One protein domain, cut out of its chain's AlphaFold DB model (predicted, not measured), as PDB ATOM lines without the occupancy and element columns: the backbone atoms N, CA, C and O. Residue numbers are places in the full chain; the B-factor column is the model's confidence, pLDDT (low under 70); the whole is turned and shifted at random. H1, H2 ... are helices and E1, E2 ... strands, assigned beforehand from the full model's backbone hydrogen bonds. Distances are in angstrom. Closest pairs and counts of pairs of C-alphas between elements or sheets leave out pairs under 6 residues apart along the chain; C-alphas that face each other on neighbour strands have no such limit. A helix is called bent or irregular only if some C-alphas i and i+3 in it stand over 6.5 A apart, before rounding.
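What this domain is: This is residues 38 to 150 and 166 to 192 of the 192 residues of an uncharacterized protein of Caenorhabditis tropicalis (UniProt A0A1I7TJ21). Look for a crossed-helix core, H1 in the middle with H2, H3, H4 and H6 packed round it, and a small antiparallel strand hairpin, E1 and E2, over another side of H1. H6, the longest helix with 21 residues, packs on H1, H2 and H4, and the short H5 only just touches it at residues 173 to 177. The 140 printed residues run H1 E1 E2 H2 H3 H4 H5 H6, mostly helix. The whole is compact, radius of gyration of the C-alphas 15.0 A, yet elongated, spanning 47 by 29 by 28 A.

Where its parts are: Find C-alpha 74 at (-25.784, 34.904, -21.994), where E1, residues 74 to 76, begins; E2 is residues 82 to 84. H1, residues 47 to 64, starts at (-14.337, 43.937, -25.581) and runs 25.4 A. H2 is residues 100 to 106, H3 114 to 122 and H5 147 to 150. H4, residues 125 to 143, 24.9 A, is irregular, C-alphas 138 and 141 being 7.9 A apart, with a kink of 65 degrees near residue 137. H6, residues 171 to 191, runs 30.8 A to C-alpha 191 at (-15.954, 27.749, -41.753).

How they stand to each other: In the hairpin, N 75 and O 83 are 3.1 A apart, within hydrogen-bond range. The closest C-alphas of H1 and E2, Val 53 and Leu 82, are 5.7 A apart. H1 touches H3 about perpendicular at 78 degrees, closest C-alphas Val 54 and Ala 116, 5.9 A. H1 touches H4 at a steep tilt of 50 degrees, closest C-alphas Lys 52 and Ile 131, 6.3 A. H2 touches H6, closest C-alphas Phe 101 and Ile 187, 5.7 A. H5 and H6 only just touch, with 3 pairs of C-alphas within 8 A. Every O i to N i+4 pair is within range in H1, H2, H3 and H6, and 9 of 15 in H4; H5 is too short for one.

The domain as a whole: Residues 151 to 165 are not printed, and C-alphas 150 and 166 are 14.9 A apart across the cut. The link E2 to H2 is long. Look for pLDDT under 70 at residues 91 to 94, 97, 110 to 114 and 166 to 170.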
ATOM      1  N   PHE A  38     -20.479  32.896 -13.145       96.12
ATOM      2  CA  PHE A  38     -21.137  33.427 -14.331       96.12
ATOM      3  C   PHE A  38     -21.013  34.945 -14.396       96.12
ATOM      4  O   PHE A  38     -21.385  35.652 -13.459       96.12
ATOM      5  N   LYS A  39     -20.497  35.430 -15.523       96.62
ATOM      6  CA  LYS A  39     -20.442  36.854 -15.846       96.62
ATOM      7  C   LYS A  39     -21.361  37.119 -17.017       96.62
ATOM      8  O   LYS A  39     -21.063  36.701 -18.138       96.62
ATOM      9  N   GLU A  40     -22.456  37.814 -16.742       95.62
ATOM     10  CA  GLU A  40     -23.399  38.286 -17.756       95.62
ATOM     11  C   GLU A  40     -22.686  39.168 -18.787       95.62
ATOM     12  O   GLU A  40     -21.671  39.808 -18.490       95.62
ATOM     13  N   LEU A  41     -23.218  39.238 -20.008       94.75
ATOM     14  CA  LEU A  41     -22.619  40.020 -21.095       94.75
ATOM     15  C   LEU A  41     -22.362  41.488 -20.708       94.75
ATOM     16  O   LEU A  41     -21.439  42.121 -21.226       94.75
ATOM     17  N   ASP A  42     -23.183  42.068 -19.835       92.31
ATOM     18  CA  ASP A  42     -23.026  43.449 -19.388       92.31
ATOM     19  C   ASP A  42     -22.008  43.673 -18.271       92.31
ATOM     20  O   ASP A  42     -21.530  44.799 -18.123       92.31
ATOM     21  N   GLN A  43     -21.596  42.603 -17.601       95.00
ATOM     22  CA  GLN A  43     -20.544  42.591 -16.589       95.00
ATOM     23  C   GLN A  43     -19.153  42.359 -17.197       95.00
ATOM     24  O   GLN A  43     -18.142  42.530 -16.516       95.00
ATOM     25  N   LEU A  44     -19.075  41.973 -18.475       94.88
ATOM     26  CA  LEU A  44     -17.806  41.803 -19.181       94.88
ATOM     27  C   LEU A  44     -17.179  43.165 -19.494       94.88
ATOM     28  O   LEU A  44     -17.761  43.969 -20.220       94.88
ATOM     29  N   GLU A  45     -15.973  43.413 -18.985       93.75
ATOM     30  CA  GLU A  45     -15.211  44.641 -19.268       93.75
ATOM     31  C   GLU A  45     -14.359  44.522 -20.543       93.75
ATOM     32  O   GLU A  45     -14.104  45.518 -21.223       93.75
ATOM     33  N   ASP A  46     -13.922  43.307 -20.885       95.81
ATOM     34  CA  ASP A  46     -13.083  43.053 -22.052       95.81
ATOM     35  C   ASP A  46     -13.928  42.977 -23.337       95.81
ATOM     36  O   ASP A  46     -14.827  42.148 -23.490       95.81
ATOM     37  N   VAL A  47     -13.614  43.847 -24.300       94.25
ATOM     38  CA  VAL A  47     -14.337  43.937 -25.581       94.25
ATOM     39  C   VAL A  47     -14.203  42.651 -26.403       94.25
ATOM     40  O   VAL A  47     -15.140  42.265 -27.101       94.25
ATOM     41  N   SER A  48     -13.061  41.966 -26.344       95.25
ATOM     42  CA  SER A  48     -12.867  40.707 -27.069       95.25
ATOM     43  C   SER A  48     -13.722  39.579 -26.486       95.25
ATOM     44  O   SER A  48     -14.287  38.793 -27.248       95.25
ATOM     45  N   GLU A  49     -13.905  39.552 -25.163       96.56
ATOM     46  CA  GLU A  49     -14.814  38.622 -24.487       96.56
ATOM     47  C   GLU A  49     -16.277  38.899 -24.850       96.56
ATOM     48  O   GLU A  49     -17.001  37.973 -25.219       96.56
ATOM     49  N   GLN A  50     -16.698  40.169 -24.853       95.75
ATOM     50  CA  GLN A  50     -18.042  40.562 -25.295       95.75
ATOM     51  C   GLN A  50     -18.326  40.107 -26.733       95.75
ATOM     52  O   GLN A  50     -19.354  39.484 -27.005       95.75
ATOM     53  N   LYS A  51     -17.398  40.378 -27.662       96.00
ATOM     54  CA  LYS A  51     -17.523  39.963 -29.066       96.00
ATOM     55  C   LYS A  51     -17.623  38.450 -29.204       96.00
ATOM     56  O   LYS A  51     -18.463  37.959 -29.956       96.00
ATOM     57  N   LYS A  52     -16.783  37.714 -28.473       96.94
ATOM     58  CA  LYS A  52     -16.800  36.251 -28.446       96.94
ATOM     59  C   LYS A  52     -18.163  35.727 -28.002       96.94
ATOM     60  O   LYS A  52     -18.764  34.956 -28.744       96.94
ATOM     61  N   VAL A  53     -18.672  36.177 -26.853       96.62
ATOM     62  CA  VAL A  53     -19.985  35.756 -26.328       96.62
ATOM     63  C   VAL A  53     -21.092  36.031 -27.336       96.62
ATOM     64  O   VAL A  53     -21.868  35.132 -27.643       96.62
ATOM     65  N   VAL A  54     -21.139  37.241 -27.900       95.50
ATOM     66  CA  VAL A  54     -22.183  37.634 -28.857       95.50
ATOM     67  C   VAL A  54     -22.122  36.799 -30.137       95.50
ATOM     68  O   VAL A  54     -23.158  36.348 -30.619       95.50
ATOM     69  N   VAL A  55     -20.935  36.547 -30.694       96.25
ATOM     70  CA  VAL A  55     -20.804  35.742 -31.919       96.25
ATOM     71  C   VAL A  55     -21.121  34.272 -31.659       96.25
ATOM     72  O   VAL A  55     -21.827  33.660 -32.459       96.25
ATOM     73  N   GLU A  56     -20.638  33.698 -30.556       97.44
ATOM     74  CA  GLU A  56     -20.928  32.309 -30.191       97.44
ATOM     75  C   GLU A  56     -22.426  32.105 -29.911       97.44
ATOM     76  O   GLU A  56     -23.025  31.149 -30.410       97.44
ATOM     77  N   ALA A  57     -23.059  33.030 -29.186       95.75
ATOM     78  CA  ALA A  57     -24.489  32.977 -28.911       95.75
ATOM     79  C   ALA A  57     -25.317  33.173 -30.193       95.75
ATOM     80  O   ALA A  57     -26.296  32.456 -30.395       95.75
ATOM     81  N   TYR A  58     -24.895  34.055 -31.111       94.38
ATOM     82  CA  TYR A  58     -25.548  34.215 -32.415       94.38
ATOM     83  C   TYR A  58     -25.461  32.937 -33.251       94.38
ATOM     84  O   TYR A  58     -26.410  32.548 -33.931       94.38
ATOM     85  N   LEU A  59     -24.316  32.257 -33.179       95.12
ATOM     86  CA  LEU A  59     -24.091  31.007 -33.881       95.12
ATOM     87  C   LEU A  59     -25.048  29.917 -33.383       95.12
ATOM     88  O   LEU A  59     -25.694  29.254 -34.195       95.12
ATOM     89  N   LEU A  60     -25.213  29.783 -32.064       95.06
ATOM     90  CA  LEU A  60     -26.186  28.858 -31.475       95.06
ATOM     91  C   LEU A  60     -27.640  29.282 -31.727       95.06
ATOM     92  O   LEU A  60     -28.465  28.412 -31.992       95.06
ATOM     93  N   PHE A  61     -27.960  30.580 -31.747       92.94
ATOM     94  CA  PHE A  61     -29.266  31.094 -32.191       92.94
ATOM     95  C   PHE A  61     -29.610  30.618 -33.607       92.94
ATOM     96  O   PHE A  61     -30.727  30.175 -33.866       92.94
ATOM     97  N   LEU A  62     -28.650  30.671 -34.533       92.25
ATOM     98  CA  LEU A  62     -28.864  30.223 -35.906       92.25
ATOM     99  C   LEU A  62     -28.973  28.698 -36.002       92.25
ATOM    100  O   LEU A  62     -29.852  28.198 -36.702       92.25
ATOM    101  N   ILE A  63     -28.098  27.963 -35.309       94.00
ATOM    102  CA  ILE A  63     -28.049  26.496 -35.384       94.00
ATOM    103  C   ILE A  63     -29.270  25.867 -34.714       94.00
ATOM    104  O   ILE A  63     -29.894  24.987 -35.303       94.00
ATOM    105  N   LEU A  64     -29.591  26.321 -33.500       92.75
ATOM    106  CA  LEU A  64     -30.607  25.746 -32.616       92.75
ATOM    107  C   LEU A  64     -31.962  26.453 -32.715       92.75
ATOM    108  O   LEU A  64     -32.944  25.972 -32.167       92.75
ATOM    109  N   GLY A  65     -32.040  27.615 -33.366       90.00
ATOM    110  CA  GLY A  65     -33.279  28.391 -33.454       90.00
ATOM    111  C   GLY A  65     -33.803  28.914 -32.110       90.00
ATOM    112  O   GLY A  65     -34.944  29.377 -32.054       90.00
ATOM    113  N   ILE A  66     -32.990  28.857 -31.048       90.38
ATOM    114  CA  ILE A  66     -33.278  29.466 -29.744       90.38
ATOM    115  C   ILE A  66     -33.345  30.984 -29.874       90.38
ATOM    116  O   ILE A  66     -32.654  31.560 -30.705       90.38
ATOM    117  N   ARG A  67     -34.181  31.631 -29.068       88.12
ATOM    118  CA  ARG A  67     -34.439  33.078 -29.046       88.12
ATOM    119  C   ARG A  67     -34.274  33.609 -27.623       88.12
ATOM    120  O   ARG A  67     -33.969  32.848 -26.712       88.12
ATOM    121  N   ASP A  68     -34.507  34.907 -27.450       87.19
ATOM    122  CA  ASP A  68     -34.470  35.583 -26.145       87.19
ATOM    123  C   ASP A  68     -33.094  35.534 -25.455       87.19
ATOM    124  O   ASP A  68     -32.956  35.402 -24.243       87.19
ATOM    125  N   LEU A  69     -32.036  35.635 -26.261       89.38
ATOM    126  CA  LEU A  69     -30.645  35.595 -25.808       89.38
ATOM    127  C   LEU A  69     -30.164  36.976 -25.332       89.38
ATOM    128  O   LEU A  69     -29.216  37.536 -25.889       89.38
ATOM    129  N   HIS A  70     -30.860  37.561 -24.356       86.94
ATOM    130  CA  HIS A  70     -30.524  38.878 -23.811       86.94
ATOM    131  C   HIS A  70     -29.298  38.862 -22.901       86.94
ATOM    132  O   HIS A  70     -28.790  37.805 -22.549       86.94
ATOM    133  N   GLN A  71     -28.794  40.048 -22.549       90.12
ATOM    134  CA  GLN A  71     -27.507  40.199 -21.856       90.12
ATOM    135  C   GLN A  71     -27.425  39.452 -20.515       90.12
ATOM    136  O   GLN A  71     -26.351  38.978 -20.170       90.12
ATOM    137  N   GLU A  72     -28.555  39.305 -19.821       91.38
ATOM    138  CA  GLU A  72     -28.670  38.552 -18.560       91.38
ATOM    139  C   GLU A  72     -28.713  37.025 -18.792       91.38
ATOM    140  O   GLU A  72     -28.378  36.246 -17.909       91.38
ATOM    141  N   ASN A  73     -29.080  36.581 -20.002       93.19
ATOM    142  CA  ASN A  73     -29.248  35.164 -20.350       93.19
ATOM    143  C   ASN A  73     -27.999  34.534 -20.968       93.19
ATOM    144  O   ASN A  73     -27.935  33.310 -21.111       93.19
ATOM    145  N   ILE A  74     -27.027  35.353 -21.369       95.06
ATOM    146  CA  ILE A  74     -25.784  34.904 -21.994       95.06
ATOM    147  C   ILE A  74     -24.582  35.521 -21.293       95.06
ATOM    148  O   ILE A  74     -24.591  36.683 -20.896       95.06
ATOM    149  N   GLY A  75     -23.514  34.748 -21.187       96.31
ATOM    150  CA  GLY A  75     -22.319  35.196 -20.494       96.31
ATOM    151  C   GLY A  75     -21.187  34.193 -20.581       96.31
ATOM    152  O   GLY A  75     -21.215  33.273 -21.404       96.31
ATOM    153  N   LEU A  76     -20.190  34.381 -19.725       97.38
ATOM    154  CA  LEU A  76     -19.059  33.472 -19.587       97.38
ATOM    155  C   LEU A  76     -19.139  32.694 -18.280       97.38
ATOM    156  O   LEU A  76     -19.472  33.257 -17.241       97.38
ATOM    157  N   ASP A  77     -18.796  31.410 -18.341       95.38
ATOM    158  CA  ASP A  77     -18.529  30.593 -17.158       95.38
ATOM    159  C   ASP A  77     -17.089  30.786 -16.633       95.38
ATOM    160  O   ASP A  77     -16.250  31.447 -17.255       95.38
ATOM    161  N   LEU A  78     -16.773  30.143 -15.502       92.94
ATOM    162  CA  LEU A  78     -15.420  30.078 -14.930       92.94
ATOM    163  C   LEU A  78     -14.335  29.626 -15.933       92.94
ATOM    164  O   LEU A  78     -13.168  29.999 -15.811       92.94
ATOM    165  N   GLY A  79     -14.695  28.802 -16.918       92.69
ATOM    166  CA  GLY A  79     -13.799  28.306 -17.959       92.69
ATOM    167  C   GLY A  79     -13.613  29.267 -19.135       92.69
ATOM    168  O   GLY A  79     -12.942  28.899 -20.101       92.69
ATOM    169  N   ASN A  80     -14.193  30.472 -19.074       93.50
ATOM    170  CA  ASN A  80     -14.275  31.413 -20.186       93.50
ATOM    171  C   ASN A  80     -14.926  30.758 -21.422       93.50
ATOM    172  O   ASN A  80     -14.469  30.915 -22.554       93.50
ATOM    173  N   ASN A  81     -15.982  29.972 -21.222       95.12
ATOM    174  CA  ASN A  81     -16.838  29.463 -22.288       95.12
ATOM    175  C   ASN A  81     -18.171  30.199 -22.269       95.12
ATOM    176  O   ASN A  81     -18.640  30.601 -21.207       95.12
ATOM    177  N   LEU A  82     -18.791  30.344 -23.443       97.38
ATOM    178  CA  LEU A  82     -20.180  30.773 -23.523       97.38
ATOM    179  C   LEU A  82     -21.055  29.878 -22.639       97.38
ATOM    180  O   LEU A  82     -21.003  28.657 -22.758       97.38
ATOM    181  N   SER A  83     -21.914  30.501 -21.841       97.19
ATOM    182  CA  SER A  83     -23.024  29.838 -21.167       97.19
ATOM    183  C   SER A  83     -24.324  30.582 -21.465       97.19
ATOM    184  O   SER A  83     -24.383  31.807 -21.342       97.19
ATOM    185  N   ILE A  84     -25.344  29.838 -21.897       96.38
ATOM    186  CA  ILE A  84     -26.716  30.302 -22.122       96.38
ATOM    187  C   ILE A  84     -27.581  29.725 -21.001       96.38
ATOM    188  O   ILE A  84     -27.751  28.504 -20.918       96.38
ATOM    189  N   ILE A  85     -28.108  30.589 -20.134       94.75
ATOM    190  CA  ILE A  85     -28.834  30.171 -18.924       94.75
ATOM    191  C   ILE A  85     -30.353  30.167 -19.094       94.75
ATOM    192  O   ILE A  85     -31.024  29.385 -18.423       94.75
ATOM    193  N   ASP A  86     -30.881  30.978 -20.012       92.19
ATOM    194  CA  ASP A  86     -32.300  31.009 -20.359       92.19
ATOM    195  C   ASP A  86     -32.488  31.367 -21.842       92.19
ATOM    196  O   ASP A  86     -31.615  31.968 -22.476       92.19
ATOM    197  N   PHE A  87     -33.589  30.900 -22.421       92.06
ATOM    198  CA  PHE A  87     -33.930  31.085 -23.826       92.06
ATOM    199  C   PHE A  87     -35.381  30.689 -24.100       92.06
ATOM    200  O   PHE A  87     -35.979  29.842 -23.432       92.06
ATOM    201  N   TYR A  88     -35.908  31.211 -25.201       87.88
ATOM    202  CA  TYR A  88     -37.201  30.811 -25.739       87.88
ATOM    203  C   TYR A  88     -37.037  29.928 -26.982       87.88
ATOM    204  O   TYR A  88     -36.192  30.186 -27.839       87.88
ATOM    205  N   LEU A  89     -37.869  28.892 -27.112       85.94
ATOM    206  CA  LEU A  89     -38.013  28.131 -28.355       85.94
ATOM    207  C   LEU A  89     -39.306  28.563 -29.051       85.94
ATOM    208  O   LEU A  89     -40.362  28.462 -28.430       85.94
ATOM    209  N   PRO A  90     -39.253  29.032 -30.308       74.94
ATOM    210  CA  PRO A  90     -40.456  29.418 -31.033       74.94
ATOM    211  C   PRO A  90     -41.364  28.211 -31.296       74.94
ATOM    212  O   PRO A  90     -40.884  27.140 -31.659       74.94
ATOM    213  N   ASP A  91     -42.679  28.426 -31.218       66.75
ATOM    214  CA  ASP A  91     -43.723  27.417 -31.480       66.75
ATOM    215  C   ASP A  91     -43.848  27.011 -32.974       66.75
ATOM    216  O   ASP A  91     -44.913  26.593 -33.424       66.75
ATOM    217  N   THR A  92     -42.804  27.189 -33.793       59.78
ATOM    218  CA  THR A  92     -42.872  27.048 -35.260       59.78
ATOM    219  C   THR A  92     -42.180  25.787 -35.776       59.78
ATOM    220  O   THR A  92     -41.029  25.539 -35.430       59.78
ATOM    221  N   ASP A  93     -42.833  25.086 -36.710       54.81
ATOM    222  CA  ASP A  93     -42.443  23.765 -37.243       54.81
ATOM    223  C   ASP A  93     -41.176  23.714 -38.126       54.81
ATOM    224  O   ASP A  93     -40.791  22.633 -38.563       54.81
ATOM    225  N   LEU A  94     -40.538  24.843 -38.459       55.19
ATOM    226  CA  LEU A  94     -39.417  24.867 -39.411       55.19
ATOM    227  C   LEU A  94     -38.220  25.621 -38.838       55.19
ATOM    228  O   LEU A  94     -38.211  26.854 -38.798       55.19
ATOM    229  N   LEU A  95     -37.190  24.872 -38.439       73.75
ATOM    230  CA  LEU A  95     -35.937  25.426 -37.935       73.75
ATOM    231  C   LEU A  95     -34.900  25.638 -39.045       73.75
ATOM    232  O   LEU A  95     -33.996  26.466 -38.907       73.75
ATOM    233  N   LEU A  96     -35.029  24.905 -40.157       72.62
ATOM    234  CA  LEU A  96     -34.159  25.046 -41.324       72.62
ATOM    235  C   LEU A  96     -34.235  26.458 -41.906       72.62
ATOM    236  O   LEU A  96     -35.184  26.835 -42.602       72.62
ATOM    237  N   ARG A  97     -33.171  27.232 -41.685       69.50
ATOM    238  CA  ARG A  97     -32.989  28.534 -42.323       69.50
ATOM    239  C   ARG A  97     -32.274  28.357 -43.651       69.50
ATOM    240  O   ARG A  97     -31.161  27.835 -43.723       69.50
ATOM    241  N   ARG A  98     -32.897  28.838 -44.728       71.25
ATOM    242  CA  ARG A  98     -32.201  28.985 -46.013       71.25
ATOM    243  C   ARG A  98     -31.070  29.994 -45.828       71.25
ATOM    244  O   ARG A  98     -31.305  31.052 -45.263       71.25
ATOM    245  N   ASN A  99     -29.882  29.678 -46.337       82.88
ATOM    246  CA  ASN A  99     -28.707  30.559 -46.318       82.88
ATOM    247  C   ASN A  99     -28.183  30.925 -44.915       82.88
ATOM    248  O   ASN A  99     -27.589  31.985 -44.747       82.88
ATOM    249  N   ILE A 100     -28.318  30.029 -43.930       90.38
ATOM    250  CA  ILE A 100     -27.840  30.228 -42.546       90.38
ATOM    251  C   ILE A 100     -26.404  30.782 -42.443       90.38
ATOM    252  O   ILE A 100     -26.110  31.607 -41.583       90.38
ATOM    253  N   PHE A 101     -25.501  30.367 -43.337       92.56
ATOM    254  CA  PHE A 101     -24.125  30.865 -43.358       92.56
ATOM    255  C   PHE A 101     -24.016  32.317 -43.844       92.56
ATOM    256  O   PHE A 101     -23.200  33.086 -43.333       92.56
ATOM    257  N   ASP A 102     -24.827  32.715 -44.823       91.12
ATOM    258  CA  ASP A 102     -24.868  34.106 -45.265       91.12
ATOM    259  C   ASP A 102     -25.520  34.995 -44.205       91.12
ATOM    260  O   ASP A 102     -25.009  36.088 -43.957       91.12
ATOM    261  N   ASP A 103     -26.550  34.502 -43.513       90.88
ATOM    262  CA  ASP A 103     -27.147  35.186 -42.362       90.88
ATOM    263  C   ASP A 103     -26.119  35.374 -41.235       90.88
ATOM    264  O   ASP A 103     -26.001  36.458 -40.665       90.88
ATOM    265  N   PHE A 104     -25.308  34.354 -40.942       93.06
ATOM    266  CA  PHE A 104     -24.244  34.457 -39.941       93.06
ATOM    267  C   PHE A 104     -23.234  35.572 -40.266       93.06
ATOM    268  O   PHE A 104     -22.849  36.356 -39.394       93.06
ATOM    269  N   LYS A 105     -22.810  35.663 -41.532       91.88
ATOM    270  CA  LYS A 105     -21.818  36.653 -41.978       91.88
ATOM    271  C   LYS A 105     -22.371  38.072 -42.041       91.88
ATOM    272  O   LYS A 105     -21.630  39.011 -41.761       91.88
ATOM    273  N   ASN A 106     -23.612  38.230 -42.495       88.19
ATOM    274  CA  ASN A 106     -24.110  39.519 -42.980       88.19
ATOM    275  C   ASN A 106     -25.229  40.108 -42.129       88.19
ATOM    276  O   ASN A 106     -25.423  41.320 -42.141       88.19
ATOM    277  N   GLU A 107     -25.978  39.272 -41.418       87.69
ATOM    278  CA  GLU A 107     -27.118  39.722 -40.636       87.69
ATOM    279  C   GLU A 107     -26.720  39.915 -39.170       87.69
ATOM    280  O   GLU A 107     -25.825  39.251 -38.639       87.69
ATOM    281  N   ASN A 108     -27.428  40.837 -38.515       83.06
ATOM    282  CA  ASN A 108     -27.253  41.172 -37.098       83.06
ATOM    283  C   ASN A 108     -28.544  40.906 -36.313       83.06
ATOM    284  O   ASN A 108     -28.849  41.603 -35.346       83.06
ATOM    285  N   ARG A 109     -29.381  39.976 -36.787       73.06
ATOM    286  CA  ARG A 109     -30.737  39.784 -36.261       73.06
ATOM    287  C   ARG A 109     -30.713  39.013 -34.943       73.06
ATOM    288  O   ARG A 109     -31.013  37.824 -34.916       73.06
ATOM    289  N   TYR A 110     -30.404  39.721 -33.864       68.62
ATOM    290  CA  TYR A 110     -30.867  39.381 -32.526       68.62
ATOM    291  C   TYR A 110     -32.288  39.913 -32.370       68.62
ATOM    292  O   TYR A 110     -32.528  41.113 -32.510       68.62
ATOM    293  N   GLU A 111     -33.250  39.034 -32.117       58.41
ATOM    294  CA  GLU A 111     -34.566  39.498 -31.694       58.41
ATOM    295  C   GLU A 111     -34.419  40.135 -30.302       58.41
ATOM    296  O   GLU A 111     -33.764  39.566 -29.440       58.41
ATOM    297  N   SER A 112     -34.963  41.349 -30.153       54.03
ATOM    298  CA  SER A 112     -35.170  42.130 -28.915       54.03
ATOM    299  C   SER A 112     -33.995  42.771 -28.147       54.03
ATOM    300  O   SER A 112     -34.283  43.438 -27.153       54.03
ATOM    301  N   ILE A 113     -32.723  42.725 -28.576       59.75
ATOM    302  CA  ILE A 113     -31.615  43.287 -27.755       59.75
ATOM    303  C   ILE A 113     -30.747  44.305 -28.497       59.75
ATOM    304  O   ILE A 113     -30.046  43.956 -29.442       59.75
ATOM    305  N   LEU A 114     -30.709  45.543 -27.987       66.44
ATOM    306  CA  LEU A 114     -29.855  46.618 -28.512       66.44
ATOM    307  C   LEU A 114     -28.363  46.277 -28.380       66.44
ATOM    308  O   LEU A 114     -27.648  46.297 -29.368       66.44
ATOM    309  N   LYS A 115     -27.896  45.847 -27.200       82.25
ATOM    310  CA  LYS A 115     -26.456  45.653 -26.955       82.25
ATOM    311  C   LYS A 115     -25.817  44.538 -27.795       82.25
ATOM    312  O   LYS A 115     -24.774  44.759 -28.401       82.25
ATOM    313  N   ALA A 116     -26.416  43.345 -27.841       85.06
ATOM    314  CA  ALA A 116     -25.900  42.243 -28.658       85.06
ATOM    315  C   ALA A 116     -25.963  42.576 -30.159       85.06
ATOM    316  O   ALA A 116     -25.038  42.251 -30.898       85.06
ATOM    317  N   HIS A 117     -27.017  43.275 -30.597       86.06
ATOM    318  CA  HIS A 117     -27.123  43.785 -31.962       86.06
ATOM    319  C   HIS A 117     -26.010  44.789 -32.291       86.06
ATOM    320  O   HIS A 117     -25.345  44.634 -33.316       86.06
ATOM    321  N   ASP A 118     -25.784  45.770 -31.414       88.38
ATOM    322  CA  ASP A 118     -24.772  46.812 -31.577       88.38
ATOM    323  C   ASP A 118     -23.375  46.188 -31.655       88.38
ATOM    324  O   ASP A 118     -22.668  46.395 -32.642       88.38
ATOM    325  N   ILE A 119     -23.027  45.315 -30.701       91.25
ATOM    326  CA  ILE A 119     -21.755  44.580 -30.707       91.25
ATOM    327  C   ILE A 119     -21.607  43.788 -32.008       91.25
ATOM    328  O   ILE A 119     -20.587  43.902 -32.681       91.25
ATOM    329  N   LEU A 120     -22.619  43.012 -32.407       90.38
ATOM    330  CA  LEU A 120     -22.548  42.200 -33.621       90.38
ATOM    331  C   LEU A 120     -22.352  43.075 -34.871       90.38
ATOM    332  O   LEU A 120     -21.586  42.700 -35.760       90.38
ATOM    333  N   SER A 121     -22.980  44.255 -34.923       90.19
ATOM    334  CA  SER A 121     -22.856  45.208 -36.032       90.19
ATOM    335  C   SER A 121     -21.449  45.788 -36.207       90.19
ATOM    336  O   SER A 121     -21.068  46.135 -37.326       90.19
ATOM    337  N   GLU A 122     -20.660  45.825 -35.134       91.44
ATOM    338  CA  GLU A 122     -19.275  46.303 -35.138       91.44
ATOM    339  C   GLU A 122     -18.261  45.207 -35.510       91.44
ATOM    340  O   GLU A 122     -17.099  45.501 -35.805       91.44
ATOM    341  N   ILE A 123     -18.677  43.935 -35.520       93.56
ATOM    342  CA  ILE A 123     -17.805  42.796 -35.823       93.56
ATOM    343  C   ILE A 123     -17.865  42.475 -37.318       93.56
ATOM    344  O   ILE A 123     -18.879  41.994 -37.838       93.56
ATOM    345  N   GLY A 124     -16.737  42.671 -38.001       93.50
ATOM    346  CA  GLY A 124     -16.569  42.305 -39.405       93.50
ATOM    347  C   GLY A 124     -16.588  40.791 -39.649       93.50
ATOM    348  O   GLY A 124     -16.317  39.987 -38.758       93.50
ATOM    349  N   GLN A 125     -16.859  40.395 -40.895       94.88
ATOM    350  CA  GLN A 125     -17.004  38.986 -41.292       94.88
ATOM    351  C   GLN A 125     -15.800  38.115 -40.908       94.88
ATOM    352  O   GLN A 125     -15.983  37.011 -40.403       94.88
ATOM    353  N   GLU A 126     -14.574  38.602 -41.116       95.38
ATOM    354  CA  GLU A 126     -13.353  37.847 -40.801       95.38
ATOM    355  C   GLU A 126     -13.244  37.508 -39.308       95.38
ATOM    356  O   GLU A 126     -12.900  36.383 -38.948       95.38
ATOM    357  N   GLU A 127     -13.583  38.459 -38.434       96.25
ATOM    358  CA  GLU A 127     -13.549  38.261 -36.984       96.25
ATOM    359  C   GLU A 127     -14.642  37.279 -36.537       96.25
ATOM    360  O   GLU A 127     -14.361  36.376 -35.747       96.25
ATOM    361  N   ARG A 128     -15.849  37.360 -37.121       95.56
ATOM    362  CA  ARG A 128     -16.919  36.375 -36.875       95.56
ATOM    363  C   ARG A 128     -16.491  34.962 -37.252       95.56
ATOM    364  O   ARG A 128     -16.682  34.033 -36.472       95.56
ATOM    365  N   LEU A 129     -15.905  34.797 -38.439       97.00
ATOM    366  CA  LEU A 129     -15.443  33.498 -38.931       97.00
ATOM    367  C   LEU A 129     -14.330  32.929 -38.052       97.00
ATOM    368  O   LEU A 129     -14.321  31.727 -37.794       97.00
ATOM    369  N   LYS A 130     -13.424  33.779 -37.556       97.38
ATOM    370  CA  LYS A 130     -12.377  33.362 -36.618       97.38
ATOM    371  C   LYS A 130     -12.977  32.821 -35.317       97.38
ATOM    372  O   LYS A 130     -12.647  31.706 -34.933       97.38
ATOM    373  N   ILE A 131     -13.893  33.562 -34.691       97.50
ATOM    374  CA  ILE A 131     -14.561  33.120 -33.454       97.50
ATOM    375  C   ILE A 131     -15.345  31.820 -33.698       97.50
ATOM    376  O   ILE A 131     -15.232  30.872 -32.924       97.50
ATOM    377  N   ALA A 132     -16.088  31.730 -34.807       97.12
ATOM    378  CA  ALA A 132     -16.826  30.518 -35.163       97.12
ATOM    379  C   ALA A 132     -15.903  29.306 -35.345       97.12
ATOM    380  O   ALA A 132     -16.214  28.217 -34.863       97.12
ATOM    381  N   LYS A 133     -14.754  29.486 -36.004       97.50
ATOM    382  CA  LYS A 133     -13.764  28.425 -36.216       97.50
ATOM    383  C   LYS A 133     -13.218  27.865 -34.902       97.50
ATOM    384  O   LYS A 133     -13.005  26.657 -34.810       97.50
ATOM    385  N   ASP A 134     -13.042  28.720 -33.899       95.69
ATOM    386  CA  ASP A 134     -12.577  28.322 -32.569       95.69
ATOM    387  C   ASP A 134     -13.700  27.657 -31.741       95.69
ATOM    388  O   ASP A 134     -13.449  26.743 -30.952       95.69
ATOM    389  N   ALA A 135     -14.956  28.077 -31.931       96.44
ATOM    390  CA  ALA A 135     -16.102  27.579 -31.172       96.44
ATOM    391  C   ALA A 135     -16.653  26.236 -31.676       96.44
ATOM    392  O   ALA A 135     -16.860  25.327 -30.872       96.44
ATOM    393  N   LEU A 136     -16.852  26.081 -32.990       97.19
ATOM    394  CA  LEU A 136     -17.534  24.921 -33.584       97.19
ATOM    395  C   LEU A 136     -16.967  23.565 -33.125       97.19
ATOM    396  O   LEU A 136     -17.761  22.714 -32.730       97.19
ATOM    397  N   PRO A 137     -15.637  23.332 -33.068       96.44
ATOM    398  CA  PRO A 137     -15.103  22.048 -32.612       96.44
ATOM    399  C   PRO A 137     -15.563  21.638 -31.203       96.44
ATOM    400  O   PRO A 137     -15.753  20.442 -30.950       96.44
ATOM    401  N   ARG A 138     -15.797  22.606 -30.301       95.31
ATOM    402  CA  ARG A 138     -16.296  22.353 -28.936       95.31
ATOM    403  C   ARG A 138     -17.719  21.795 -28.939       95.31
ATOM    404  O   ARG A 138     -18.065  20.998 -28.074       95.31
ATOM    405  N   TRP A 139     -18.513  22.133 -29.953       97.56
ATOM    406  CA  TRP A 139     -19.905  21.700 -30.097       97.56
ATOM    407  C   TRP A 139     -20.081  20.534 -31.078       97.56
ATOM    408  O   TRP A 139     -21.194  20.222 -31.495       97.56
ATOM    409  N   SER A 140     -18.993  19.833 -31.411       96.19
ATOM    410  CA  SER A 140     -18.988  18.692 -32.342       96.19
ATOM    411  C   SER A 140     -19.970  17.572 -31.990       96.19
ATOM    412  O   SER A 140     -20.431  16.864 -32.889       96.19
ATOM    413  N   GLN A 141     -20.357  17.447 -30.715       95.69
ATOM    414  CA  GLN A 141     -21.365  16.484 -30.274       95.69
ATOM    415  C   GLN A 141     -22.745  16.701 -30.919       95.69
ATOM    416  O   GLN A 141     -23.503  15.736 -30.999       95.69
ATOM    417  N   ILE A 142     -23.062  17.896 -31.447       96.31
ATOM    418  CA  ILE A 142     -24.322  18.163 -32.174       96.31
ATOM    419  C   ILE A 142     -24.537  17.156 -33.317       96.31
ATOM    420  O   ILE A 142     -25.658  16.710 -33.544       96.31
ATOM    421  N   ASN A 143     -23.475  16.717 -34.000       93.75
ATOM    422  CA  ASN A 143     -23.599  15.764 -35.109       93.75
ATOM    423  C   ASN A 143     -24.000  14.350 -34.671       93.75
ATOM    424  O   ASN A 143     -24.638  13.622 -35.432       93.75
ATOM    425  N   SER A 144     -23.631  13.951 -33.456       93.19
ATOM    426  CA  SER A 144     -23.849  12.598 -32.936       93.19
ATOM    427  C   SER A 144     -24.967  12.506 -31.900       93.19
ATOM    428  O   SER A 144     -25.319  11.399 -31.504       93.19
ATOM    429  N   ILE A 145     -25.511  13.637 -31.446       94.19
ATOM    430  CA  ILE A 145     -26.550  13.679 -30.415       94.19
ATOM    431  C   ILE A 145     -27.839  13.009 -30.914       94.19
ATOM    432  O   ILE A 145     -28.191  13.112 -32.095       94.19
ATOM    433  N   THR A 146     -28.551  12.318 -30.028       93.06
ATOM    434  CA  THR A 146     -29.868  11.741 -30.330       93.06
ATOM    435  C   THR A 146     -30.880  12.137 -29.258       93.06
ATOM    436  O   THR A 146     -30.535  12.824 -28.295       93.06
ATOM    437  N   SER A 147     -32.147  11.760 -29.430       89.81
ATOM    438  CA  SER A 147     -33.213  12.058 -28.463       89.81
ATOM    439  C   SER A 147     -33.041  11.307 -27.134       89.81
ATOM    440  O   SER A 147     -33.686  11.651 -26.145       89.81
ATOM    441  N   ASP A 148     -32.109  10.352 -27.059       90.88
ATOM    442  CA  ASP A 148     -31.746   9.620 -25.842       90.88
ATOM    443  C   ASP A 148     -31.217  10.507 -24.703       90.88
ATOM    444  O   ASP A 148     -31.340  10.128 -23.538       90.88
ATOM    445  N   ILE A 149     -30.702  11.706 -24.998       91.19
ATOM    446  CA  ILE A 149     -30.165  12.618 -23.972       91.19
ATOM    447  C   ILE A 149     -31.209  13.111 -22.965       91.19
ATOM    448  O   ILE A 149     -30.822  13.669 -21.943       91.19
ATOM    449  N   ILE A 150     -32.501  12.942 -23.268       88.38
ATOM    450  CA  ILE A 150     -33.628  13.219 -22.364       88.38
ATOM    451  C   ILE A 150     -34.374  11.942 -21.950       88.38
ATOM    452  O   ILE A 150     -35.435  12.022 -21.339       88.38
ATOM    453  N   THR A 166     -47.144  14.826 -27.878       67.94
ATOM    454  CA  THR A 166     -47.030  13.816 -28.940       67.94
ATOM    455  C   THR A 166     -46.794  12.420 -28.378       67.94
ATOM    456  O   THR A 166     -46.439  12.241 -27.210       67.94
ATOM    457  N   THR A 167     -47.040  11.397 -29.200       63.78
ATOM    458  CA  THR A 167     -46.786   9.992 -28.857       63.78
ATOM    459  C   THR A 167     -46.195   9.258 -30.076       63.78
ATOM    460  O   THR A 167     -46.948   9.027 -31.021       63.78
ATOM    461  N   PRO A 168     -44.907   8.850 -30.032       67.19
ATOM    462  CA  PRO A 168     -44.000   9.028 -28.901       67.19
ATOM    463  C   PRO A 168     -43.646  10.512 -28.653       67.19
ATOM    464  O   PRO A 168     -43.677  11.344 -29.563       67.19
ATOM    465  N   PRO A 169     -43.318  10.882 -27.404       65.25
ATOM    466  CA  PRO A 169     -42.978  12.264 -27.051       65.25
ATOM    467  C   PRO A 169     -41.742  12.828 -27.769       65.25
ATOM    468  O   PRO A 169     -41.485  14.026 -27.698       65.25
ATOM    469  N   THR A 170     -40.958  11.965 -28.421       69.31
ATOM    470  CA  THR A 170     -39.715  12.311 -29.112       69.31
ATOM    471  C   THR A 170     -39.904  12.653 -30.585       69.31
ATOM    472  O   THR A 170     -38.974  13.192 -31.164       69.31
ATOM    473  N   ASP A 171     -41.078  12.436 -31.190       70.69
ATOM    474  CA  ASP A 171     -41.273  12.689 -32.632       70.69
ATOM    475  C   ASP A 171     -40.924  14.135 -33.034       70.69
ATOM    476  O   ASP A 171     -40.254  14.369 -34.037       70.69
ATOM    477  N   LEU A 172     -41.320  15.117 -32.214       76.94
ATOM    478  CA  LEU A 172     -40.961  16.525 -32.436       76.94
ATOM    479  C   LEU A 172     -39.463  16.782 -32.227       76.94
ATOM    480  O   LEU A 172     -38.886  17.663 -32.860       76.94
ATOM    481  N   VAL A 173     -38.834  16.017 -31.335       85.06
ATOM    482  CA  VAL A 173     -37.402  16.120 -31.047       85.06
ATOM    483  C   VAL A 173     -36.586  15.566 -32.208       85.06
ATOM    484  O   VAL A 173     -35.581  16.169 -32.559       85.06
ATOM    485  N   ASP A 174     -37.015  14.466 -32.824       86.00
ATOM    486  CA  ASP A 174     -36.284  13.827 -33.918       86.00
ATOM    487  C   ASP A 174     -36.286  14.698 -35.188       86.00
ATOM    488  O   ASP A 174     -35.233  14.886 -35.795       86.00
ATOM    489  N   GLY A 175     -37.412  15.339 -35.525       85.69
ATOM    490  CA  GLY A 175     -37.449  16.336 -36.608       85.69
ATOM    491  C   GLY A 175     -36.565  17.557 -36.319       85.69
ATOM    492  O   GLY A 175     -35.753  17.960 -37.148       85.69
ATOM    493  N   TYR A 176     -36.641  18.100 -35.098       88.06
ATOM    494  CA  TYR A 176     -35.762  19.191 -34.659       88.06
ATOM    495  C   TYR A 176     -34.272  18.801 -34.711       88.06
ATOM    496  O   TYR A 176     -33.422  19.600 -35.102       88.06
ATOM    497  N   LEU A 177     -33.943  17.563 -34.336       91.19
ATOM    498  CA  LEU A 177     -32.592  17.005 -34.370       91.19
ATOM    499  C   LEU A 177     -32.013  16.964 -35.785       91.19
ATOM    500  O   LEU A 177     -30.836  17.280 -35.971       91.19
ATOM    501  N   GLU A 178     -32.813  16.551 -36.769       90.56
ATOM    502  CA  GLU A 178     -32.407  16.563 -38.174       90.56
ATOM    503  C   GLU A 178     -32.073  17.988 -38.629       90.56
ATOM    504  O   GLU A 178     -30.984  18.225 -39.163       90.56
ATOM    505  N   ASP A 179     -32.943  18.949 -38.316       91.06
ATOM    506  CA  ASP A 179     -32.755  20.351 -38.684       91.06
ATOM    507  C   ASP A 179     -31.475  20.955 -38.077       91.06
ATOM    508  O   ASP A 179     -30.659  21.540 -38.802       91.06
ATOM    509  N   ILE A 180     -31.238  20.790 -36.765       93.44
ATOM    510  CA  ILE A 180     -30.039  21.360 -36.121       93.44
ATOM    511  C   ILE A 180     -28.746  20.729 -36.650       93.44
ATOM    512  O   ILE A 180     -27.729  21.417 -36.763       93.44
ATOM    513  N   LYS A 181     -28.766  19.437 -37.007       94.62
ATOM    514  CA  LYS A 181     -27.604  18.738 -37.577       94.62
ATOM    515  C   LYS A 181     -27.277  19.259 -38.968       94.62
ATOM    516  O   LYS A 181     -26.102  19.471 -39.283       94.62
ATOM    517  N   VAL A 182     -28.300  19.505 -39.786       94.19
ATOM    518  CA  VAL A 182     -28.142  20.126 -41.106       94.19
ATOM    519  C   VAL A 182     -27.589  21.544 -40.967       94.19
ATOM    520  O   VAL A 182     -26.610  21.878 -41.640       94.19
ATOM    521  N   ASN A 183     -28.145  22.355 -40.061       94.12
ATOM    522  CA  ASN A 183     -27.660  23.709 -39.787       94.12
ATOM    523  C   ASN A 183     -26.185  23.701 -39.352       94.12
ATOM    524  O   ASN A 183     -25.351  24.383 -39.954       94.12
ATOM    525  N   TYR A 184     -25.839  22.877 -38.359       95.56
ATOM    526  CA  TYR A 184     -24.477  22.748 -37.841       95.56
ATOM    527  C   TYR A 184     -23.483  22.292 -38.920       95.56
ATOM    528  O   TYR A 184     -22.422  22.897 -39.088       95.56
ATOM    529  N   THR A 185     -23.842  21.272 -39.705       95.12
ATOM    530  CA  THR A 185     -23.002  20.751 -40.798       95.12
ATOM    531  C   THR A 185     -22.786  21.789 -41.898       95.12
ATOM    532  O   THR A 185     -21.674  21.916 -42.419       95.12
ATOM    533  N   THR A 186     -23.829  22.551 -42.238       94.50
ATOM    534  CA  THR A 186     -23.766  23.616 -43.249       94.50
ATOM    535  C   THR A 186     -22.772  24.697 -42.840       94.50
ATOM    536  O   THR A 186     -21.929  25.094 -43.642       94.50
ATOM    537  N   ILE A 187     -22.824  25.136 -41.580       94.38
ATOM    538  CA  ILE A 187     -21.883  26.123 -41.047       94.38
ATOM    539  C   ILE A 187     -20.465  25.553 -40.990       94.38
ATOM    540  O   ILE A 187     -19.535  26.197 -41.469       94.38
ATOM    541  N   CYS A 188     -20.284  24.343 -40.450       94.81
ATOM    542  CA  CYS A 188     -18.960  23.729 -40.342       94.81
ATOM    543  C   CYS A 188     -18.274  23.617 -41.705       94.81
ATOM    544  O   CYS A 188     -17.107  23.965 -41.825       94.81
ATOM    545  N   SER A 189     -19.014  23.208 -42.737       93.69
ATOM    546  CA  SER A 189     -18.496  23.054 -44.101       93.69
ATOM    547  C   SER A 189     -18.082  24.381 -44.750       93.69
ATOM    548  O   SER A 189     -17.338  24.382 -45.727       93.69
ATOM    549  N   ALA A 190     -18.582  25.507 -44.238       91.31
ATOM    550  CA  ALA A 190     -18.272  26.841 -44.735       91.31
ATOM    551  C   ALA A 190     -17.167  27.557 -43.929       91.31
ATOM    552  O   ALA A 190     -16.599  28.532 -44.418       91.31
ATOM    553  N   VAL A 191     -16.879  27.099 -42.703       91.19
ATOM    554  CA  VAL A 191     -15.954  27.749 -41.753       91.19
ATOM    555  C   VAL A 191     -14.648  26.965 -41.546       91.19
ATOM    556  O   VAL A 191     -13.591  27.588 -41.383       91.19
ATOM    557  N   LEU A 192     -14.710  25.628 -41.503       85.56
ATOM    558  CA  LEU A 192     -13.580  24.743 -41.179       85.56
ATOM    559  C   LEU A 192     -12.787  24.345 -42.426       85.56
ATOM    560  O   LEU A 192     -11.541  24.502 -42.360       85.56
TER     561      LEU A 192